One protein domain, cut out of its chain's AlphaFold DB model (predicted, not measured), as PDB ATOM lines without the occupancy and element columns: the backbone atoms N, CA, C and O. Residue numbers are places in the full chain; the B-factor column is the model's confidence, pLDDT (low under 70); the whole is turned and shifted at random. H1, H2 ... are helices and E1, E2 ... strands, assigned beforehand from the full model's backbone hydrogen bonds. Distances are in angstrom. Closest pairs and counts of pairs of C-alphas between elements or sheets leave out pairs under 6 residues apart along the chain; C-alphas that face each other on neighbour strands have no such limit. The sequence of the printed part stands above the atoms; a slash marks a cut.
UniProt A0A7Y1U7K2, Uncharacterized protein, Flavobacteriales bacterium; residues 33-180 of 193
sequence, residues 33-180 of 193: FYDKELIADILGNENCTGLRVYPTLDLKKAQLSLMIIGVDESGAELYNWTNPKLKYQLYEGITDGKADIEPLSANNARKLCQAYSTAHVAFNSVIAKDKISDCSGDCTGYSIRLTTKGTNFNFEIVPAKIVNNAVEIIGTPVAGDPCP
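This is residues 33 to 180 of the 193 residues of an uncharacterized protein of Flavobacteriales bacterium (UniProt A0A7Y1U7K2). Two strongly twisted sheets, E5 E4 E3 E2 E6 E10 and E1 E7 E8 E9, make a sandwich with their strands crossed. H2 packs on the larger sheet, with most of its contacts to E2, and H1 packs on the larger sheet at E3 and only grazes the smaller one. The printed part has 148 residues, with two named helices and ten named strands in the order E1 H1 E2 E3 E4 E5 H2 E6 E7 E8 E9 E10; both sheets are antiparallel, and the class is mixed, helices and strands. It is compact, with a radius of gyration of the C-alphas of 14.4 A, and rounded, spanning 40 by 36 by 34 A.

E1, residues 33 to 35, begins at C-alpha 33 (6.995, -56.919, -11.192), and H1, residues 36 to 43, is 10.3 A long. E2, residues 50 to 58, measures 25.0 A and E3, residues 63 to 71, 25.3 A. E4, residues 88 to 95, is 19.7 A long and bends by 53 degrees at residue 92; E5, residues 98 to 104, is 18.5 A long. H2, residues 106 to 119, is 20.2 A long and begins at C-alpha 106 (10.422, -39.924, -22.757). E6 holds residues 124 to 128 and E7 residues 141 to 146. E8, residues 155 to 163, is 22.9 A long and bends by 64 degrees at residue 159. E9 holds residues 166 to 169; E10, residues 177 to 179, ends at C-alpha 179 (2.956, -37.435, -4.548).

In the larger sheet E2 E3 E4 E5 form a meander, each strand the antiparallel neighbour of the one before. N 54 and O 67 of hairpin E2 and E3 are 2.8 A apart, N 89 and O 68 of hairpin E3 and E4 2.9 A, and N 92 and O 100 of hairpin E4 and E5 2.9 A. E6 is the antiparallel neighbour of E2, with N 127 and O 51 within hydrogen-bond range at 2.8 A, and edge strand E10 is the antiparallel neighbour of E6, with N 177 and O 126 at 2.8 A. H2 is on this sheet; its closest C-alphas to E2 are those of Cys 113 and Thr 56, 4.6 A. H1 is on it too, at a height over the sheet of 8.2 A; the closest C-alphas of H1 and E3 are those of Ile 42 and Gly 70, 5.8 A. In the smaller sheet E7 E8 E9 form a second meander; N 34 and O 142 of E1 and E7 are 2.9 A apart, N 143 and O 158 of E7 and E8 2.8 A, and N 163 and O 166 of E8 and E9 2.8 A. The facing parts of the sheets are 9.9 A centre to centre, their strands at 86 degrees. In H1 and H2 every O i to N i+4 pair is within hydrogen-bond range.

The C-alphas farthest apart, those of Thr 118 and Gly 137, are 41.1 A apart. The printed part has no cut. The links E3 to E4 and E6 to E7 are long. The mean pLDDT of the printed part is 91.0; residues 148 to 152 and 178 to 180 are under 70.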
ATOM      1  N   PHE A  33       5.803 -56.239 -11.692       97.88
ATOM      2  CA  PHE A  33       6.995 -56.919 -11.192       97.88
ATOM      3  C   PHE A  33       8.233 -56.398 -11.913       97.88
ATOM      4  O   PHE A  33       8.233 -56.307 -13.136       97.88
ATOM      5  N   TYR A  34       9.283 -56.091 -11.160       97.56
ATOM      6  CA  TYR A  34      10.573 -55.672 -11.696       97.56
ATOM      7  C   TYR A  34      11.672 -56.551 -11.117       97.56
ATOM      8  O   TYR A  34      11.803 -56.660  -9.895       97.56
ATOM      9  N   ASP A  35      12.459 -57.168 -11.995       96.25
ATOM     10  CA  ASP A  35      13.559 -58.047 -11.605       96.25
ATOM     11  C   ASP A  35      14.582 -57.296 -10.740       96.25
ATOM     12  O   ASP A  35      14.824 -56.092 -10.906       96.25
ATOM     13  N   LYS A  36      15.204 -58.009  -9.799       95.88
ATOM     14  CA  LYS A  36      16.125 -57.394  -8.834       95.88
ATOM     15  C   LYS A  36      17.346 -56.774  -9.501       95.88
ATOM     16  O   LYS A  36      17.830 -55.757  -9.017       95.88
ATOM     17  N   GLU A  37      17.816 -57.340 -10.611       95.19
ATOM     18  CA  GLU A  37      18.945 -56.820 -11.379       95.19
ATOM     19  C   GLU A  37      18.607 -55.459 -11.995       95.19
ATOM     20  O   GLU A  37      19.417 -54.541 -11.918       95.19
ATOM     21  N   LEU A  38      17.388 -55.296 -12.525       96.00
ATOM     22  CA  LEU A  38      16.923 -54.019 -13.065       96.00
ATOM     23  C   LEU A  38      16.821 -52.953 -11.967       96.00
ATOM     24  O   LEU A  38      17.290 -51.831 -12.147       96.00
ATOM     25  N   ILE A  39      16.227 -53.299 -10.822       96.69
ATOM     26  CA  ILE A  39      16.137 -52.371  -9.688       96.69
ATOM     27  C   ILE A  39      17.534 -52.013  -9.171       96.69
ATOM     28  O   ILE A  39      17.818 -50.835  -8.964       96.69
ATOM     29  N   ALA A  40      18.431 -52.992  -9.030       95.38
ATOM     30  CA  ALA A  40      19.813 -52.762  -8.623       95.38
ATOM     31  C   ALA A  40      20.575 -51.880  -9.623       95.38
ATOM     32  O   ALA A  40      21.327 -51.007  -9.206       95.38
ATOM     33  N   ASP A  41      20.353 -52.049 -10.926       94.69
ATOM     34  CA  ASP A  41      20.947 -51.209 -11.965       94.69
ATOM     35  C   ASP A  41      20.479 -49.746 -11.874       94.69
ATOM     36  O   ASP A  41      21.293 -48.827 -11.992       94.69
ATOM     37  N   ILE A  42      19.179 -49.511 -11.653       95.94
ATOM     38  CA  ILE A  42      18.625 -48.155 -11.511       95.94
ATOM     39  C   ILE A  42      19.137 -47.506 -10.222       95.94
ATOM     40  O   ILE A  42      19.603 -46.366 -10.238       95.94
ATOM     41  N   LEU A  43      19.064 -48.228  -9.100       95.25
ATOM     42  CA  LEU A  43      19.507 -47.742  -7.793       95.25
ATOM     43  C   LEU A  43      21.032 -47.635  -7.697       95.25
ATOM     44  O   LEU A  43      21.533 -46.860  -6.887       95.25
ATOM     45  N   GLY A  44      21.776 -48.381  -8.511       93.94
ATOM     46  CA  GLY A  44      23.236 -48.361  -8.574       93.94
ATOM     47  C   GLY A  44      23.814 -47.105  -9.226       93.94
ATOM     48  O   GLY A  44      25.013 -46.864  -9.111       93.94
ATOM     49  N   ASN A  45      22.987 -46.279  -9.876       94.06
ATOM     50  CA  ASN A  45      23.407 -44.954 -10.317       94.06
ATOM     51  C   ASN A  45      23.750 -44.087  -9.090       94.06
ATOM     52  O   ASN A  45      22.958 -43.995  -8.151       94.06
ATOM     53  N   GLU A  46      24.933 -43.469  -9.099       92.31
ATOM     54  CA  GLU A  46      25.484 -42.707  -7.968       92.31
ATOM     55  C   GLU A  46      24.541 -41.597  -7.488       92.31
ATOM     56  O   GLU A  46      24.387 -41.394  -6.286       92.31
ATOM     57  N   ASN A  47      23.829 -40.963  -8.420       93.12
ATOM     58  CA  ASN A  47      22.916 -39.862  -8.125       93.12
ATOM     59  C   ASN A  47      21.491 -40.332  -7.799       93.12
ATOM     60  O   ASN A  47      20.613 -39.502  -7.595       93.12
ATOM     61  N   CYS A  48      21.223 -41.641  -7.782       95.62
ATOM     62  CA  CYS A  48      19.889 -42.181  -7.540       95.62
ATOM     63  C   CYS A  48      19.579 -42.258  -6.046       95.62
ATOM     64  O   CYS A  48      20.254 -42.965  -5.289       95.62
ATOM     65  N   THR A  49      18.515 -41.566  -5.643       95.75
ATOM     66  CA  THR A  49      17.996 -41.517  -4.269       95.75
ATOM     67  C   THR A  49      16.675 -42.262  -4.113       95.75
ATOM     68  O   THR A  49      16.244 -42.512  -2.988       95.75
ATOM     69  N   GLY A  50      16.039 -42.679  -5.211       95.56
ATOM     70  CA  GLY A  50      14.802 -43.449  -5.166       95.56
ATOM     71  C   GLY A  50      14.236 -43.789  -6.539       95.56
ATOM     72  O   GLY A  50      14.812 -43.471  -7.578       95.56
ATOM     73  N   LEU A  51      13.077 -44.440  -6.526       96.19
ATOM     74  CA  LEU A  51      12.302 -44.788  -7.714       96.19
ATOM     75  C   LEU A  51      11.022 -43.972  -7.742       96.19
ATOM     76  O   LEU A  51      10.218 -44.059  -6.816       96.19
ATOM     77  N   ARG A  52      10.788 -43.233  -8.823       95.12
ATOM     78  CA  ARG A  52       9.463 -42.687  -9.099       95.12
ATOM     79  C   ARG A  52       8.626 -43.709  -9.844       95.12
ATOM     80  O   ARG A  52       9.094 -44.305 -10.811       95.12
ATOM     81  N   VAL A  53       7.383 -43.862  -9.406       95.12
ATOM     82  CA  VAL A  53       6.393 -44.766  -9.986       95.12
ATOM     83  C   VAL A  53       5.251 -43.949 -10.580       95.12
ATOM     84  O   VAL A  53       4.678 -43.092  -9.902       95.12
ATOM     85  N   TYR A  54       4.910 -44.241 -11.831       93.88
ATOM     86  CA  TYR A  54       3.792 -43.650 -12.555       93.88
ATOM     87  C   TYR A  54       2.752 -44.710 -12.915       93.88
ATOM     88  O   TYR A  54       3.124 -45.757 -13.455       93.88
ATOM     89  N   PRO A  55       1.453 -44.437 -12.706       93.69
ATOM     90  CA  PRO A  55       0.408 -45.188 -13.374       93.69
ATOM     91  C   PRO A  55       0.386 -44.842 -14.866       93.69
ATOM     92  O   PRO A  55       0.634 -43.707 -15.277       93.69
ATOM     93  N   THR A  56       0.088 -45.835 -15.693       95.31
ATOM     94  CA  THR A  56       0.049 -45.694 -17.150       95.31
ATOM     95  C   THR A  56      -1.184 -46.367 -17.726       95.31
ATOM     96  O   THR A  56      -1.701 -47.327 -17.153       95.31
ATOM     97  N   LEU A  57      -1.648 -45.860 -18.869       95.25
ATOM     98  CA  LEU A  57      -2.731 -46.448 -19.648       95.25
ATOM     99  C   LEU A  57      -2.312 -46.549 -21.118       95.25
ATOM    100  O   LEU A  57      -2.146 -45.532 -21.794       95.25
ATOM    101  N   ASP A  58      -2.184 -47.771 -21.634       94.50
ATOM    102  CA  ASP A  58      -2.093 -48.000 -23.078       94.50
ATOM    103  C   ASP A  58      -3.503 -48.111 -23.666       94.50
ATOM    104  O   ASP A  58      -4.180 -49.132 -23.534       94.50
ATOM    105  N   LEU A  59      -3.942 -47.056 -24.357       91.19
ATOM    106  CA  LEU A  59      -5.255 -46.997 -25.007       91.19
ATOM    107  C   LEU A  59      -5.433 -48.038 -26.120       91.19
ATOM    108  O   LEU A  59      -6.565 -48.397 -26.431       91.19
ATOM    109  N   LYS A  60      -4.348 -48.522 -26.738       91.12
ATOM    110  CA  LYS A  60      -4.430 -49.526 -27.810       91.12
ATOM    111  C   LYS A  60      -4.698 -50.917 -27.252       91.12
ATOM    112  O   LYS A  60      -5.432 -51.682 -27.869       91.12
ATOM    113  N   LYS A  61      -4.096 -51.227 -26.104       90.12
ATOM    114  CA  LYS A  61      -4.259 -52.505 -25.395       90.12
ATOM    115  C   LYS A  61      -5.380 -52.465 -24.351       90.12
ATOM    116  O   LYS A  61      -5.742 -53.506 -23.819       90.12
ATOM    117  N   ALA A  62      -5.918 -51.276 -24.060       89.38
ATOM    118  CA  ALA A  62      -6.798 -51.008 -22.921       89.38
ATOM    119  C   ALA A  62      -6.203 -51.529 -21.596       89.38
ATOM    120  O   ALA A  62      -6.901 -52.114 -20.769       89.38
ATOM    121  N   GLN A  63      -4.893 -51.335 -21.417       92.56
ATOM    122  CA  GLN A  63      -4.118 -51.935 -20.332       92.56
ATOM    123  C   GLN A  63      -3.615 -50.866 -19.364       92.56
ATOM    124  O   GLN A  63      -2.948 -49.913 -19.770       92.56
ATOM    125  N   LEU A  64      -3.917 -51.060 -18.078       94.44
ATOM    126  CA  LEU A  64      -3.293 -50.334 -16.977       94.44
ATOM    127  C   LEU A  64      -2.017 -51.050 -16.544       94.44
ATOM    128  O   LEU A  64      -2.009 -52.272 -16.401       94.44
ATOM    129  N   SER A  65      -0.963 -50.280 -16.300       95.56
ATOM    130  CA  SER A  65       0.298 -50.791 -15.765       95.56
ATOM    131  C   SER A  65       1.050 -49.707 -14.997       95.56
ATOM    132  O   SER A  65       0.618 -48.549 -14.946       95.56
ATOM    133  N   LEU A  66       2.188 -50.075 -14.416       96.25
ATOM    134  CA  LEU A  66       3.111 -49.158 -13.772       96.25
ATOM    135  C   LEU A  66       4.379 -48.995 -14.600       96.25
ATOM    136  O   LEU A  66       4.839 -49.896 -15.306       96.25
ATOM    137  N   MET A  67       4.947 -47.807 -14.477       97.19
ATOM    138  CA  MET A  67       6.210 -47.428 -15.078       97.19
ATOM    139  C   MET A  67       7.110 -46.827 -14.007       97.19
ATOM    140  O   MET A  67       6.645 -46.021 -13.200       97.19
ATOM    141  N   ILE A  68       8.394 -47.185 -14.019       97.62
ATOM    142  CA  ILE A  68       9.373 -46.665 -13.059       97.62
ATOM    143  C   ILE A  68      10.522 -45.914 -13.726       97.62
ATOM    144  O   ILE A  68      10.870 -46.166 -14.882       97.62
ATOM    145  N   ILE A  69      11.126 -45.002 -12.968       97.50
ATOM    146  CA  ILE A  69      12.365 -44.301 -13.316       97.50
ATOM    147  C   ILE A  69      13.135 -43.948 -12.036       97.50
ATOM    148  O   ILE A  69      12.528 -43.675 -11.001       97.50
ATOM    149  N   GLY A  70      14.467 -43.955 -12.093       96.62
ATOM    150  CA  GLY A  70      15.295 -43.444 -10.995       96.62
ATOM    151  C   GLY A  70      15.180 -41.924 -10.869       96.62
ATOM    152  O   GLY A  70      15.055 -41.230 -11.880       96.62
ATOM    153  N   VAL A  71      15.242 -41.407  -9.646       95.50
ATOM    154  CA  VAL A  71      15.255 -39.963  -9.364       95.50
ATOM    155  C   VAL A  71      16.436 -39.580  -8.480       95.50
ATOM    156  O   VAL A  71      16.942 -40.420  -7.735       95.50
ATOM    157  N   ASP A  72      16.871 -38.327  -8.576       94.44
ATOM    158  CA  ASP A  72      17.898 -37.753  -7.705       94.44
ATOM    159  C   ASP A  72      17.327 -37.053  -6.461       94.44
ATOM    160  O   ASP A  72      16.121 -37.058  -6.205       94.44
ATOM    161  N   GLU A  73      18.206 -36.472  -5.643       90.94
ATOM    162  CA  GLU A  73      17.843 -35.751  -4.413       90.94
ATOM    163  C   GLU A  73      16.926 -34.540  -4.642       90.94
ATOM    164  O   GLU A  73      16.157 -34.181  -3.752       90.94
ATOM    165  N   SER A  74      16.962 -33.936  -5.834       88.56
ATOM    166  CA  SER A  74      16.063 -32.843  -6.225       88.56
ATOM    167  C   SER A  74      14.708 -33.353  -6.733       88.56
ATOM    168  O   SER A  74      13.790 -32.578  -7.016       88.56
ATOM    169  N   GLY A  75      14.576 -34.673  -6.867       87.12
ATOM    170  CA  GLY A  75      13.453 -35.329  -7.510       87.12
ATOM    171  C   GLY A  75      13.523 -35.276  -9.034       87.12
ATOM    172  O   GLY A  75      12.529 -35.619  -9.673       87.12
ATOM    173  N   ALA A  76      14.630 -34.858  -9.650       90.88
ATOM    174  CA  ALA A  76      14.760 -34.902 -11.100       90.88
ATOM    175  C   ALA A  76      14.915 -36.350 -11.578       90.88
ATOM    176  O   ALA A  76      15.554 -37.184 -10.937       90.88
ATOM    177  N   GLU A  77      14.296 -36.669 -12.711       94.00
ATOM    178  CA  GLU A  77      14.358 -38.007 -13.294       94.00
ATOM    179  C   GLU A  77      15.713 -38.238 -13.949       94.00
ATOM    180  O   GLU A  77      16.162 -37.455 -14.785       94.00
ATOM    181  N   LEU A  78      16.332 -39.374 -13.641       95.31
ATOM    182  CA  LEU A  78      17.647 -39.761 -14.149       95.31
ATOM    183  C   LEU A  78      17.593 -40.305 -15.587       95.31
ATOM    184  O   LEU A  78      18.382 -41.175 -15.961       95.31
ATOM    185  N   TYR A  79      16.651 -39.813 -16.398       95.50
ATOM    186  CA  TYR A  79      16.431 -40.301 -17.754       95.50
ATOM    187  C   TYR A  79      17.676 -40.116 -18.630       95.50
ATOM    188  O   TYR A  79      18.188 -39.008 -18.795       95.50
ATOM    189  N   ASN A  80      18.121 -41.192 -19.284       93.88
ATOM    190  CA  ASN A  80      19.208 -41.145 -20.258       93.88
ATOM    191  C   ASN A  80      18.866 -41.957 -21.517       93.88
ATOM    192  O   ASN A  80      18.729 -43.177 -21.487       93.88
ATOM    193  N   TRP A  81      18.790 -41.283 -22.668       91.25
ATOM    194  CA  TRP A  81      18.404 -41.913 -23.935       91.25
ATOM    195  C   TRP A  81      19.423 -42.940 -24.461       91.25
ATOM    196  O   TRP A  81      19.029 -43.843 -25.208       91.25
ATOM    197  N   THR A  82      20.697 -42.818 -24.070       91.88
ATOM    198  CA  THR A  82      21.789 -43.724 -24.477       91.88
ATOM    199  C   THR A  82      21.902 -44.967 -23.601       91.88
ATOM    200  O   THR A  82      22.404 -45.986 -24.064       91.88
ATOM    201  N   ASN A  83      21.414 -44.908 -22.358       90.81
ATOM    202  CA  ASN A  83      21.468 -46.029 -21.429       90.81
ATOM    203  C   ASN A  83      20.060 -46.627 -21.263       90.81
ATOM    204  O   ASN A  83      19.232 -46.028 -20.579       90.81
ATOM    205  N   PRO A  84      19.765 -47.806 -21.844       89.69
ATOM    206  CA  PRO A  84      18.427 -48.397 -21.783       89.69
ATOM    207  C   PRO A  84      17.941 -48.672 -20.354       89.69
ATOM    208  O   PRO A  84      16.737 -48.636 -20.124       89.69
ATOM    209  N   LYS A  85      18.849 -48.878 -19.392       88.50
ATOM    210  CA  LYS A  85      18.519 -49.103 -17.974       88.50
ATOM    211  C   LYS A  85      18.050 -47.831 -17.263       88.50
ATOM    212  O   LYS A  85      17.339 -47.900 -16.272       88.50
ATOM    213  N   LEU A  86      18.428 -46.668 -17.791       91.69
ATOM    214  CA  LEU A  86      18.026 -45.348 -17.301       91.69
ATOM    215  C   LEU A  86      16.915 -44.736 -18.167       91.69
ATOM    216  O   LEU A  86      16.708 -43.526 -18.162       91.69
ATOM    217  N   LYS A  87      16.213 -45.551 -18.955       97.12
ATOM    218  CA  LYS A  87      14.940 -45.164 -19.571       97.12
ATOM    219  C   LYS A  87      13.792 -45.437 -18.607       97.12
ATOM    220  O   LYS A  87      13.981 -46.085 -17.578       97.12
ATOM    221  N   TYR A  88      12.601 -44.968 -18.953       98.12
ATOM    222  CA  TYR A  88      11.400 -45.357 -18.222       98.12
ATOM    223  C   TYR A  88      11.126 -46.840 -18.461       98.12
ATOM    224  O   TYR A  88      11.111 -47.268 -19.611       98.12
ATOM    225  N   GLN A  89      10.921 -47.610 -17.400       98.19
ATOM    226  CA  GLN A  89      10.717 -49.056 -17.479       98.19
ATOM    227  C   GLN A  89       9.232 -49.360 -17.287       98.19
ATOM    228  O   GLN A  89       8.721 -49.257 -16.169       98.19
ATOM    229  N   LEU A  90       8.531 -49.688 -18.371       97.81
ATOM    230  CA  LEU A  90       7.125 -50.083 -18.341       97.81
ATOM    231  C   LEU A  90       7.019 -51.592 -18.140       97.81
ATOM    232  O   LEU A  90       7.666 -52.354 -18.850       97.81
ATOM    233  N   TYR A  91       6.189 -52.022 -17.197       97.56
ATOM    234  CA  TYR A  91       5.866 -53.436 -17.043       97.56
ATOM    235  C   TYR A  91       4.773 -53.850 -18.035       97.56
ATOM    236  O   TYR A  91       3.711 -53.233 -18.076       97.56
ATOM    237  N   GLU A  92       5.004 -54.907 -18.804       95.31
ATOM    238  CA  GLU A  92       4.067 -55.409 -19.819       95.31
ATOM    239  C   GLU A  92       3.380 -56.717 -19.395       95.31
ATOM    240  O   GLU A  92       2.276 -57.022 -19.849       95.31
ATOM    241  N   GLY A  93       3.974 -57.457 -18.456       94.06
ATOM    242  CA  GLY A  93       3.416 -58.697 -17.921       94.06
ATOM    243  C   GLY A  93       4.493 -59.685 -17.484       94.06
ATOM    244  O   GLY A  93       5.660 -59.328 -17.340       94.06
ATOM    245  N   ILE A  94       4.097 -60.944 -17.291       94.00
ATOM    246  CA  ILE A  94       5.023 -62.068 -17.114       94.00
ATOM    247  C   ILE A  94       4.896 -62.996 -18.316       94.00
ATOM    248  O   ILE A  94       3.806 -63.492 -18.603       94.00
ATOM    249  N   THR A  95       6.024 -63.270 -18.965       92.00
ATOM    250  CA  THR A  95       6.139 -64.211 -20.081       92.00
ATOM    251  C   THR A  95       7.273 -65.186 -19.780       92.00
ATOM    252  O   THR A  95       8.367 -64.770 -19.404       92.00
ATOM    253  N   ASP A  96       7.012 -66.490 -19.896       90.50
ATOM    254  CA  ASP A  96       8.004 -67.558 -19.684       90.50
ATOM    255  C   ASP A  96       8.802 -67.436 -18.368       90.50
ATOM    256  O   ASP A  96      10.022 -67.612 -18.318       90.50
ATOM    257  N   GLY A  97       8.099 -67.122 -17.277       88.81
ATOM    258  CA  GLY A  97       8.665 -67.029 -15.931       88.81
ATOM    259  C   GLY A  97       9.490 -65.770 -15.667       88.81
ATOM    260  O   GLY A  97      10.190 -65.725 -14.658       88.81
ATOM    261  N   LYS A  98       9.423 -64.763 -16.543       91.94
ATOM    262  CA  LYS A  98      10.163 -63.499 -16.426       91.94
ATOM    263  C   LYS A  98       9.238 -62.307 -16.598       91.94
ATOM    264  O   LYS A  98       8.256 -62.405 -17.334       91.94
ATOM    265  N   ALA A  99       9.554 -61.188 -15.952       94.94
ATOM    266  CA  ALA A  99       8.872 -59.941 -16.265       94.94
ATOM    267  C   ALA A  99       9.263 -59.461 -17.664       94.94
ATOM    268  O   ALA A  99      10.440 -59.414 -18.018       94.94
ATOM    269  N   ASP A 100       8.256 -59.098 -18.447       96.06
ATOM    270  CA  ASP A 100       8.438 -58.368 -19.689       96.06
ATOM    271  C   ASP A 100       8.455 -56.872 -19.370       96.06
ATOM    272  O   ASP A 100       7.483 -56.329 -18.830       96.06
ATOM    273  N   ILE A 101       9.591 -56.230 -19.638       96.81
ATOM    274  CA  ILE A 101       9.846 -54.825 -19.333       96.81
ATOM    275  C   ILE A 101      10.197 -54.094 -20.625       96.81
ATOM    276  O   ILE A 101      11.221 -54.377 -21.252       96.81
ATOM    277  N   GLU A 102       9.390 -53.098 -20.987       96.56
ATOM    278  CA  GLU A 102       9.650 -52.237 -22.135       96.56
ATOM    279  C   GLU A 102      10.369 -50.943 -21.697       96.56
ATOM    280  O   GLU A 102       9.787 -50.114 -20.986       96.56
ATOM    281  N   PRO A 103      11.616 -50.699 -22.142       97.25
ATOM    282  CA  PRO A 103      12.287 -49.426 -21.925       97.25
ATOM    283  C   PRO A 103      11.764 -48.364 -22.903       97.25
ATOM    284  O   PRO A 103      12.032 -48.394 -24.108       97.25
ATOM    285  N   LEU A 104      11.075 -47.354 -22.384       97.56
ATOM    286  CA  LEU A 104      10.418 -46.321 -23.175       97.56
ATOM    287  C   LEU A 104      11.273 -45.068 -23.367       97.56
ATOM    288  O   LEU A 104      11.998 -44.602 -22.487       97.56
ATOM    289  N   SER A 105      11.111 -44.437 -24.531       96.69
ATOM    290  CA  SER A 105      11.523 -43.042 -24.705       96.69
ATOM    291  C   SER A 105      10.654 -42.110 -23.855       96.69
ATOM    292  O   SER A 105       9.479 -42.400 -23.626       96.69
ATOM    293  N   ALA A 106      11.185 -40.942 -23.486       94.88
ATOM    294  CA  ALA A 106      10.422 -39.924 -22.757       94.88
ATOM    295  C   ALA A 106       9.096 -39.549 -23.447       94.88
ATOM    296  O   ALA A 106       8.078 -39.354 -22.791       94.88
ATOM    297  N   ASN A 107       9.067 -39.501 -24.783       95.00
ATOM    298  CA  ASN A 107       7.842 -39.177 -25.515       95.00
ATOM    299  C   ASN A 107       6.773 -40.276 -25.398       95.00
ATOM    300  O   ASN A 107       5.593 -39.967 -25.249       95.00
ATOM    301  N   ASN A 108       7.164 -41.553 -25.468       96.50
ATOM    302  CA  ASN A 108       6.215 -42.662 -25.324       96.50
ATOM    303  C   ASN A 108       5.726 -42.779 -23.879       96.50
ATOM    304  O   ASN A 108       4.522 -42.865 -23.654       96.50
ATOM    305  N   ALA A 109       6.648 -42.680 -22.921       96.81
ATOM    306  CA  ALA A 109       6.342 -42.664 -21.498       96.81
ATOM    307  C   ALA A 109       5.319 -41.562 -21.163       96.81
ATOM    308  O   ALA A 109       4.298 -41.823 -20.524       96.81
ATOM    309  N   ARG A 110       5.534 -40.337 -21.670       95.06
ATOM    310  CA  ARG A 110       4.616 -39.207 -21.465       95.06
ATOM    311  C   ARG A 110       3.218 -39.496 -21.995       95.06
ATOM    312  O   ARG A 110       2.252 -39.205 -21.302       95.06
ATOM    313  N   LYS A 111       3.102 -40.068 -23.196       95.06
ATOM    314  CA  LYS A 111       1.797 -40.391 -23.797       95.06
ATOM    315  C   LYS A 111       0.998 -41.366 -22.936       95.06
ATOM    316  O   LYS A 111      -0.187 -41.138 -22.726       95.06
ATOM    317  N   LEU A 112       1.642 -42.420 -22.438       96.00
ATOM    318  CA  LEU A 112       0.982 -43.429 -21.608       96.00
ATOM    319  C   LEU A 112       0.567 -42.876 -20.242       96.00
ATOM    320  O   LEU A 112      -0.533 -43.161 -19.773       96.00
ATOM    321  N   CYS A 113       1.414 -42.050 -19.621       93.56
ATOM    322  CA  CYS A 113       1.043 -41.394 -18.372       93.56
ATOM    323  C   CYS A 113      -0.086 -40.368 -18.576       93.56
ATOM    324  O   CYS A 113      -1.067 -40.375 -17.843       93.56
ATOM    325  N   GLN A 114      -0.013 -39.522 -19.611       92.19
ATOM    326  CA  GLN A 114      -1.070 -38.546 -19.912       92.19
ATOM    327  C   GLN A 114      -2.409 -39.212 -20.233       92.19
ATOM    328  O   GLN A 114      -3.456 -38.692 -19.847       92.19
ATOM    329  N   ALA A 115      -2.391 -40.362 -20.915       92.88
ATOM    330  CA  ALA A 115      -3.596 -41.147 -21.149       92.88
ATOM    331  C   ALA A 115      -4.245 -41.582 -19.828       92.88
ATOM    332  O   ALA A 115      -5.460 -41.461 -19.689       92.88
ATOM    333  N   TYR A 116      -3.444 -42.008 -18.843       91.88
ATOM    334  CA  TYR A 116      -3.941 -42.318 -17.503       91.88
ATOM    335  C   TYR A 116      -4.515 -41.075 -16.816       91.88
ATOM    336  O   TYR A 116      -5.677 -41.088 -16.421       91.88
ATOM    337  N   SER A 117      -3.745 -39.984 -16.741       87.44
ATOM    338  CA  SER A 117      -4.150 -38.735 -16.072       87.44
ATOM    339  C   SER A 117      -5.389 -38.077 -16.684       87.44
ATOM    340  O   SER A 117      -6.090 -37.326 -16.020       87.44
ATOM    341  N   THR A 118      -5.671 -38.342 -17.960       88.56
ATOM    342  CA  THR A 118      -6.897 -37.861 -18.619       88.56
ATOM    343  C   THR A 118      -8.125 -38.670 -18.194       88.56
ATOM    344  O   THR A 118      -9.232 -38.139 -18.149       88.56
ATOM    345  N   ALA A 119      -7.948 -39.962 -17.917       86.56
ATOM    346  CA  ALA A 119      -9.031 -40.885 -17.590       86.56
ATOM    347  C   ALA A 119      -9.276 -41.028 -16.075       86.56
ATOM    348  O   ALA A 119     -10.359 -41.453 -15.664       86.56
ATOM    349  N   HIS A 120      -8.280 -40.700 -15.252       84.12
ATOM    350  CA  HIS A 120      -8.245 -40.987 -13.820       84.12
ATOM    351  C   HIS A 120      -7.590 -39.851 -13.032       84.12
ATOM    352  O   HIS A 120      -6.881 -39.020 -13.594       84.12
ATOM    353  N   VAL A 121      -7.783 -39.850 -11.708       80.62
ATOM    354  CA  VAL A 121      -7.044 -38.952 -10.812       80.62
ATOM    355  C   VAL A 121      -5.560 -39.247 -10.949       80.62
ATOM    356  O   VAL A 121      -5.113 -40.370 -10.718       80.62
ATOM    357  N   ALA A 122      -4.802 -38.237 -11.342       80.88
ATOM    358  CA  ALA A 122      -3.383 -38.374 -11.562       80.88
ATOM    359  C   ALA A 122      -2.615 -38.298 -10.236       80.88
ATOM    360  O   ALA A 122      -2.893 -37.469  -9.373       80.88
ATOM    361  N   PHE A 123      -1.643 -39.190 -10.074       84.12
ATOM    362  CA  PHE A 123      -0.751 -39.231  -8.922       84.12
ATOM    363  C   PHE A 123       0.532 -39.962  -9.310       84.12
ATOM    364  O   PHE A 123       0.583 -40.701 -10.295       84.12
ATOM    365  N   ASN A 124       1.576 -39.769  -8.518       88.00
ATOM    366  CA  ASN A 124       2.777 -40.588  -8.566       88.00
ATOM    367  C   ASN A 124       3.293 -40.814  -7.139       88.00
ATOM    368  O   ASN A 124       2.713 -40.333  -6.160       88.00
ATOM    369  N   SER A 125       4.353 -41.595  -6.990       89.38
ATOM    370  CA  SER A 125       5.018 -41.764  -5.694       89.38
ATOM    371  C   SER A 125       6.505 -41.940  -5.901       89.38
ATOM    372  O   SER A 125       6.927 -42.473  -6.929       89.38
ATOM    373  N   VAL A 126       7.292 -41.504  -4.921       92.56
ATOM    374  CA  VAL A 126       8.728 -41.781  -4.880       92.56
ATOM    375  C   VAL A 126       8.994 -42.763  -3.755       92.56
ATOM    376  O   VAL A 126       8.632 -42.526  -2.609       92.56
ATOM    377  N   ILE A 127       9.625 -43.881  -4.083       93.44
ATOM    378  CA  ILE A 127      10.063 -44.885  -3.125       93.44
ATOM    379  C   ILE A 127      11.551 -44.657  -2.885       93.44
ATOM    380  O   ILE A 127      12.366 -44.878  -3.782       93.44
ATOM    381  N   ALA A 128      11.897 -44.166  -1.695       93.69
ATOM    382  CA  ALA A 128      13.274 -43.839  -1.345       93.69
ATOM    383  C   ALA A 128      14.168 -45.090  -1.348       93.69
ATOM    384  O   ALA A 128      13.774 -46.154  -0.869       93.69
ATOM    385  N   LYS A 129      15.377 -44.955  -1.900       94.81
ATOM    386  CA  LYS A 129      16.348 -46.038  -2.114       94.81
ATOM    387  C   LYS A 129      16.733 -46.747  -0.820       94.81
ATOM    388  O   LYS A 129      16.875 -47.962  -0.821       94.81
ATOM    389  N   ASP A 130      16.882 -46.003   0.269       92.62
ATOM    390  CA  ASP A 130      17.208 -46.525   1.600       92.62
ATOM    391  C   ASP A 130      16.067 -47.342   2.229       92.62
ATOM    392  O   ASP A 130      16.316 -48.198   3.076       92.62
ATOM    393  N   LYS A 131      14.821 -47.115   1.793       90.56
ATOM    394  CA  LYS A 131      13.652 -47.891   2.214       90.56
ATOM    395  C   LYS A 131      13.465 -49.172   1.390       90.56
ATOM    396  O   LYS A 131      12.767 -50.075   1.845       90.56
ATOM    397  N   ILE A 132      14.051 -49.277   0.193       91.62
ATOM    398  CA  ILE A 132      13.950 -50.481  -0.645       91.62
ATOM    399  C   ILE A 132      14.839 -51.566  -0.033       91.62
ATOM    400  O   ILE A 132      16.061 -51.543  -0.161       91.62
ATOM    401  N   SER A 133      14.211 -52.510   0.669       81.81
ATOM    402  CA  SER A 133      14.904 -53.615   1.331       81.81
ATOM    403  C   SER A 133      15.648 -54.495   0.331       81.81
ATOM    404  O   SER A 133      15.107 -54.791  -0.731       81.81
ATOM    405  N   ASP A 134      16.814 -55.003   0.721       80.00
ATOM    406  CA  ASP A 134      17.610 -55.889  -0.124       80.00
ATOM    407  C   ASP A 134      16.854 -57.179  -0.511       80.00
ATOM    408  O   ASP A 134      16.266 -57.867   0.332       80.00
ATOM    409  N   CYS A 135      16.871 -57.516  -1.800       87.25
ATOM    410  CA  CYS A 135      16.202 -58.689  -2.370       87.25
ATOM    411  C   CYS A 135      17.144 -59.901  -2.314       87.25
ATOM    412  O   CYS A 135      17.826 -60.244  -3.283       87.25
ATOM    413  N   SER A 136      17.185 -60.542  -1.143       86.81
ATOM    414  CA  SER A 136      18.084 -61.659  -0.816       86.81
ATOM    415  C   SER A 136      17.398 -63.037  -0.856       86.81
ATOM    416  O   SER A 136      16.174 -63.148  -0.954       86.81
ATOM    417  N   GLY A 137      18.193 -64.113  -0.800       89.50
ATOM    418  CA  GLY A 137      17.694 -65.494  -0.813       89.50
ATOM    419  C   GLY A 137      16.956 -65.849  -2.110       89.50
ATOM    420  O   GLY A 137      17.476 -65.617  -3.200       89.50
ATOM    421  N   ASP A 138      15.736 -66.377  -1.979       91.25
ATOM    422  CA  ASP A 138      14.867 -66.780  -3.100       91.25
ATOM    423  C   ASP A 138      14.189 -65.594  -3.812       91.25
ATOM    424  O   ASP A 138      13.380 -65.785  -4.720       91.25
ATOM    425  N   CYS A 139      14.479 -64.361  -3.395       95.12
ATOM    426  CA  CYS A 139      13.952 -63.164  -4.029       95.12
ATOM    427  C   CYS A 139      14.491 -63.014  -5.462       95.12
ATOM    428  O   CYS A 139      15.707 -63.040  -5.701       95.12
ATOM    429  N   THR A 140      13.578 -62.841  -6.424       95.94
ATOM    430  CA  THR A 140      13.923 -62.613  -7.839       95.94
ATOM    431  C   THR A 140      13.615 -61.191  -8.296       95.94
ATOM    432  O   THR A 140      14.058 -60.789  -9.366       95.94
ATOM    433  N   GLY A 141      12.904 -60.400  -7.491       96.94
ATOM    434  CA  GLY A 141      12.587 -59.017  -7.816       96.94
ATOM    435  C   GLY A 141      11.637 -58.376  -6.821       96.94
ATOM    436  O   GLY A 141      11.549 -58.763  -5.655       96.94
ATOM    437  N   TYR A 142      10.917 -57.374  -7.301       97.69
ATOM    438  CA  TYR A 142      10.036 -56.557  -6.490       97.69
ATOM    439  C   TYR A 142       8.676 -56.421  -7.155       97.69
ATOM    440  O   TYR A 142       8.581 -56.121  -8.344       97.69
ATOM    441  N   SER A 143       7.620 -56.593  -6.366       96.81
ATOM    442  CA  SER A 143       6.271 -56.222  -6.768       96.81
ATOM    443  C   SER A 143       5.995 -54.781  -6.355       96.81
ATOM    444  O   SER A 143       6.193 -54.433  -5.192       96.81
ATOM    445  N   ILE A 144       5.526 -53.959  -7.290       96.31
ATOM    446  CA  ILE A 144       5.046 -52.603  -7.019       96.31
ATOM    447  C   ILE A 144       3.536 -52.578  -7.230       96.31
ATOM    448  O   ILE A 144       3.039 -53.074  -8.243       96.31
ATOM    449  N   ARG A 145       2.789 -52.019  -6.275       92.44
ATOM    450  CA  ARG A 145       1.320 -51.977  -6.320       92.44
ATOM    451  C   ARG A 145       0.754 -50.737  -5.645       92.44
ATOM    452  O   ARG A 145       1.398 -50.137  -4.790       92.44
ATOM    453  N   LEU A 146      -0.463 -50.368  -6.031       89.50
ATOM    454  CA  LEU A 146      -1.215 -49.284  -5.402       89.50
ATOM    455  C   LEU A 146      -1.618 -49.678  -3.970       89.50
ATOM    456  O   LEU A 146      -2.182 -50.753  -3.754       89.50
ATOM    457  N   THR A 147      -1.389 -48.803  -2.993       82.25
ATOM    458  CA  THR A 147      -1.956 -48.956  -1.649       82.25
ATOM    459  C   THR A 147      -3.454 -48.682  -1.692       82.25
ATOM    460  O   THR A 147      -3.883 -47.586  -2.045       82.25
ATOM    461  N   THR A 148      -4.265 -49.645  -1.269       63.16
ATOM    462  CA  THR A 148      -5.735 -49.582  -1.342       63.16
ATOM    463  C   THR A 148      -6.400 -48.797  -0.200       63.16
ATOM    464  O   THR A 148      -7.588 -48.973   0.062       63.16
ATOM    465  N   LYS A 149      -5.670 -47.943   0.534       57.75
ATOM    466  CA  LYS A 149      -6.199 -47.272   1.735       57.75
ATOM    467  C   LYS A 149      -6.551 -45.802   1.484       57.75
ATOM    468  O   LYS A 149      -5.691 -44.931   1.560       57.75
ATOM    469  N   GLY A 150      -7.847 -45.532   1.322       59.62
ATOM    470  CA  GLY A 150      -8.426 -44.185   1.361       59.62
ATOM    471  C   GLY A 150      -8.179 -43.349   0.102       59.62
ATOM    472  O   GLY A 150      -7.988 -43.880  -0.983       59.62
ATOM    473  N   THR A 151      -8.207 -42.025   0.257       58.69
ATOM    474  CA  THR A 151      -8.090 -41.041  -0.837       58.69
ATOM    475  C   THR A 151      -6.647 -40.637  -1.158       58.69
ATOM    476  O   THR A 151      -6.421 -39.832  -2.055       58.69
ATOM    477  N   ASN A 152      -5.668 -41.159  -0.414       69.44
ATOM    478  CA  ASN A 152      -4.255 -40.828  -0.577       69.44
ATOM    479  C   ASN A 152      -3.571 -41.936  -1.377       69.44
ATOM    480  O   ASN A 152      -2.976 -42.851  -0.802       69.44
ATOM    481  N   PHE A 153      -3.697 -41.867  -2.700       78.50
ATOM    482  CA  PHE A 153      -3.073 -42.833  -3.596       78.50
ATOM    483  C   PHE A 153      -1.553 -42.818  -3.434       78.50
ATOM    484  O   PHE A 153      -0.914 -41.763  -3.451       78.50
ATOM    485  N   ASN A 154      -0.984 -44.003  -3.250       85.88
ATOM    486  CA  ASN A 154       0.442 -44.200  -3.058       85.88
ATOM    487  C   ASN A 154       0.847 -45.564  -3.619       85.88
ATOM    488  O   ASN A 154       0.023 -46.475  -3.707       85.88
ATOM    489  N   PHE A 155       2.108 -45.724  -3.988       91.44
ATOM    490  CA  PHE A 155       2.647 -47.022  -4.371       91.44
ATOM    491  C   PHE A 155       3.447 -47.627  -3.226       91.44
ATOM    492  O   PHE A 155       4.135 -46.922  -2.494       91.44
ATOM    493  N   GLU A 156       3.378 -48.943  -3.085       92.50
ATOM    494  CA  GLU A 156       4.279 -49.705  -2.231       92.50
ATOM    495  C   GLU A 156       5.105 -50.683  -3.060       92.50
ATOM    496  O   GLU A 156       4.620 -51.229  -4.053       92.50
ATOM    497  N   ILE A 157       6.350 -50.898  -2.637       95.44
ATOM    498  CA  ILE A 157       7.256 -51.915  -3.169       95.44
ATOM    499  C   ILE A 157       7.386 -53.054  -2.163       95.44
ATOM    500  O   ILE A 157       7.435 -52.826  -0.954       95.44
ATOM    501  N   VAL A 158       7.439 -54.292  -2.647       94.81
ATOM    502  CA  VAL A 158       7.563 -55.477  -1.799       94.81
ATOM    503  C   VAL A 158       8.503 -56.490  -2.446       94.81
ATOM    504  O   VAL A 158       8.308 -56.795  -3.626       94.81
ATOM    505  N   PRO A 159       9.476 -57.061  -1.714       96.25
ATOM    506  CA  PRO A 159      10.247 -58.200  -2.201       96.25
ATOM    507  C   PRO A 159       9.332 -59.344  -2.640       96.25
ATOM    508  O   PRO A 159       8.378 -59.711  -1.940       96.25
ATOM    509  N   ALA A 160       9.624 -59.899  -3.809       96.50
ATOM    510  CA  ALA A 160       8.795 -60.899  -4.451       96.50
ATOM    511  C   ALA A 160       9.635 -61.875  -5.287       96.50
ATOM    512  O   ALA A 160      10.812 -61.649  -5.589       96.50
ATOM    513  N   LYS A 161       9.011 -62.980  -5.680       96.62
ATOM    514  CA  LYS A 161       9.575 -63.941  -6.631       96.62
ATOM    515  C   LYS A 161       8.526 -64.379  -7.644       96.62
ATOM    516  O   LYS A 161       7.332 -64.330  -7.352       96.62
ATOM    517  N   ILE A 162       8.968 -64.832  -8.815       95.00
ATOM    518  CA  ILE A 162       8.082 -65.461  -9.800       95.00
ATOM    519  C   ILE A 162       8.073 -66.975  -9.572       95.00
ATOM    520  O   ILE A 162       9.115 -67.625  -9.603       95.00
ATOM    521  N   VAL A 163       6.886 -67.547  -9.371       93.94
ATOM    522  CA  VAL A 163       6.654 -68.991  -9.249       93.94
ATOM    523  C   VAL A 163       5.497 -69.364 -10.165       93.94
ATOM    524  O   VAL A 163       4.411 -68.805 -10.050       93.94
ATOM    525  N   ASN A 164       5.713 -70.311 -11.084       91.56
ATOM    526  CA  ASN A 164       4.684 -70.783 -12.023       91.56
ATOM    527  C   ASN A 164       3.972 -69.641 -12.784       91.56
ATOM    528  O   ASN A 164       2.747 -69.619 -12.863       91.56
ATOM    529  N   ASN A 165       4.738 -68.684 -13.327       89.88
ATOM    530  CA  ASN A 165       4.233 -67.479 -14.012       89.88
ATOM    531  C   ASN A 165       3.366 -66.541 -13.148       89.88
ATOM    532  O   ASN A 165       2.668 -65.684 -13.685       89.88
ATOM    533  N   ALA A 166       3.420 -66.666 -11.823       90.06
ATOM    534  CA  ALA A 166       2.730 -65.788 -10.888       90.06
ATOM    535  C   ALA A 166       3.716 -65.123  -9.922       90.06
ATOM    536  O   ALA A 166       4.768 -65.679  -9.610       90.06
ATOM    537  N   VAL A 167       3.364 -63.934  -9.435       94.00
ATOM    538  CA  VAL A 167       4.146 -63.213  -8.423       94.00
ATOM    539  C   VAL A 167       3.751 -63.699  -7.030       94.00
ATOM    540  O   VAL A 167       2.591 -63.597  -6.637       94.00
ATOM    541  N   GLU A 168       4.725 -64.178  -6.263       95.19
ATOM    542  CA  GLU A 168       4.593 -64.506  -4.845       95.19
ATOM    543  C   GLU A 168       5.305 -63.435  -4.008       95.19
ATOM    544  O   GLU A 168       6.488 -63.154  -4.208       95.19
ATOM    545  N   ILE A 169       4.581 -62.825  -3.067       94.00
ATOM    546  CA  ILE A 169       5.125 -61.819  -2.148       94.00
ATOM    547  C   ILE A 169       5.842 -62.522  -0.995       94.00
ATOM    548  O   ILE A 169       5.247 -63.368  -0.333       94.00
ATOM    549  N   ILE A 170       7.092 -62.142  -0.728       93.38
ATOM    550  CA  ILE A 170       7.944 -62.801   0.278       93.38
ATOM    551  C   ILE A 170       8.503 -61.836   1.333       93.38
ATOM    552  O   ILE A 170       9.288 -62.241   2.186       93.38
ATOM    553  N   GLY A 171       8.113 -60.560   1.284       88.94
ATOM    554  CA  GLY A 171       8.611 -59.519   2.180       88.94
ATOM    555  C   GLY A 171       7.522 -58.611   2.742       88.94
ATOM    556  O   GLY A 171       6.326 -58.796   2.513       88.94
ATOM    557  N   THR A 172       7.954 -57.610   3.506       88.62
ATOM    558  CA  THR A 172       7.078 -56.566   4.054       88.62
ATOM    559  C   THR A 172       6.972 -55.402   3.068       88.62
ATOM    560  O   THR A 172       8.002 -54.976   2.545       88.62
ATOM    561  N   PRO A 173       5.760 -54.886   2.792       89.19
ATOM    562  CA  PRO A 173       5.596 -53.756   1.896       89.19
ATOM    563  C   PRO A 173       6.195 -52.480   2.475       89.19
ATOM    564  O   PRO A 173       6.058 -52.186   3.664       89.19
ATOM    565  N   VAL A 174       6.806 -51.700   1.594       87.81
ATOM    566  CA  VAL A 174       7.351 -50.379   1.880       87.81
ATOM    567  C   VAL A 174       6.602 -49.374   1.026       87.81
ATOM    568  O   VAL A 174       6.698 -49.396  -0.200       87.81
ATOM    569  N   ALA A 175       5.852 -48.494   1.679       87.06
ATOM    570  CA  ALA A 175       5.169 -47.406   1.000       87.06
ATOM    571  C   ALA A 175       6.178 -46.354   0.526       87.06
ATOM    572  O   ALA A 175       7.119 -45.999   1.245       87.06
ATOM    573  N   GLY A 176       5.953 -45.838  -0.678       81.56
ATOM    574  CA  GLY A 176       6.576 -44.610  -1.135       81.56
ATOM    575  C   GLY A 176       6.068 -43.407  -0.355       81.56
ATOM    576  O   GLY A 176       5.182 -43.501   0.496       81.56
ATOM    577  N   ASP A 177       6.628 -42.255  -0.664       81.81
ATOM    578  CA  ASP A 177       6.094 -40.985  -0.216       81.81
ATOM    579  C   ASP A 177       5.070 -40.527  -1.277       81.81
ATOM    580  O   ASP A 177       5.422 -40.409  -2.464       81.81
ATOM    581  N   PRO A 178       3.781 -40.373  -0.899       68.88
ATOM    582  CA  PRO A 178       2.729 -40.083  -1.856       68.88
ATOM    583  C   PRO A 178       2.986 -38.723  -2.482       68.88
ATOM    584  O   PRO A 178       3.286 -37.748  -1.791       68.88
ATOM    585  N   CYS A 179       2.804 -38.656  -3.793       67.62
ATOM    586  CA  CYS A 179       2.956 -37.435  -4.548       67.62
ATOM    587  C   CYS A 179       1.658 -37.105  -5.285       67.62
ATOM    588  O   CYS A 179       1.555 -37.308  -6.499       67.62
ATOM    589  N   PRO A 180       0.632 -36.639  -4.546       53.91
ATOM    590  CA  PRO A 180      -0.700 -36.425  -5.103       53.91
ATOM    591  C   PRO A 180      -0.739 -35.279  -6.120       53.91
ATOM    592  O   PRO A 180      -1.696 -35.175  -6.876       53.91
TER     593      PRO A 180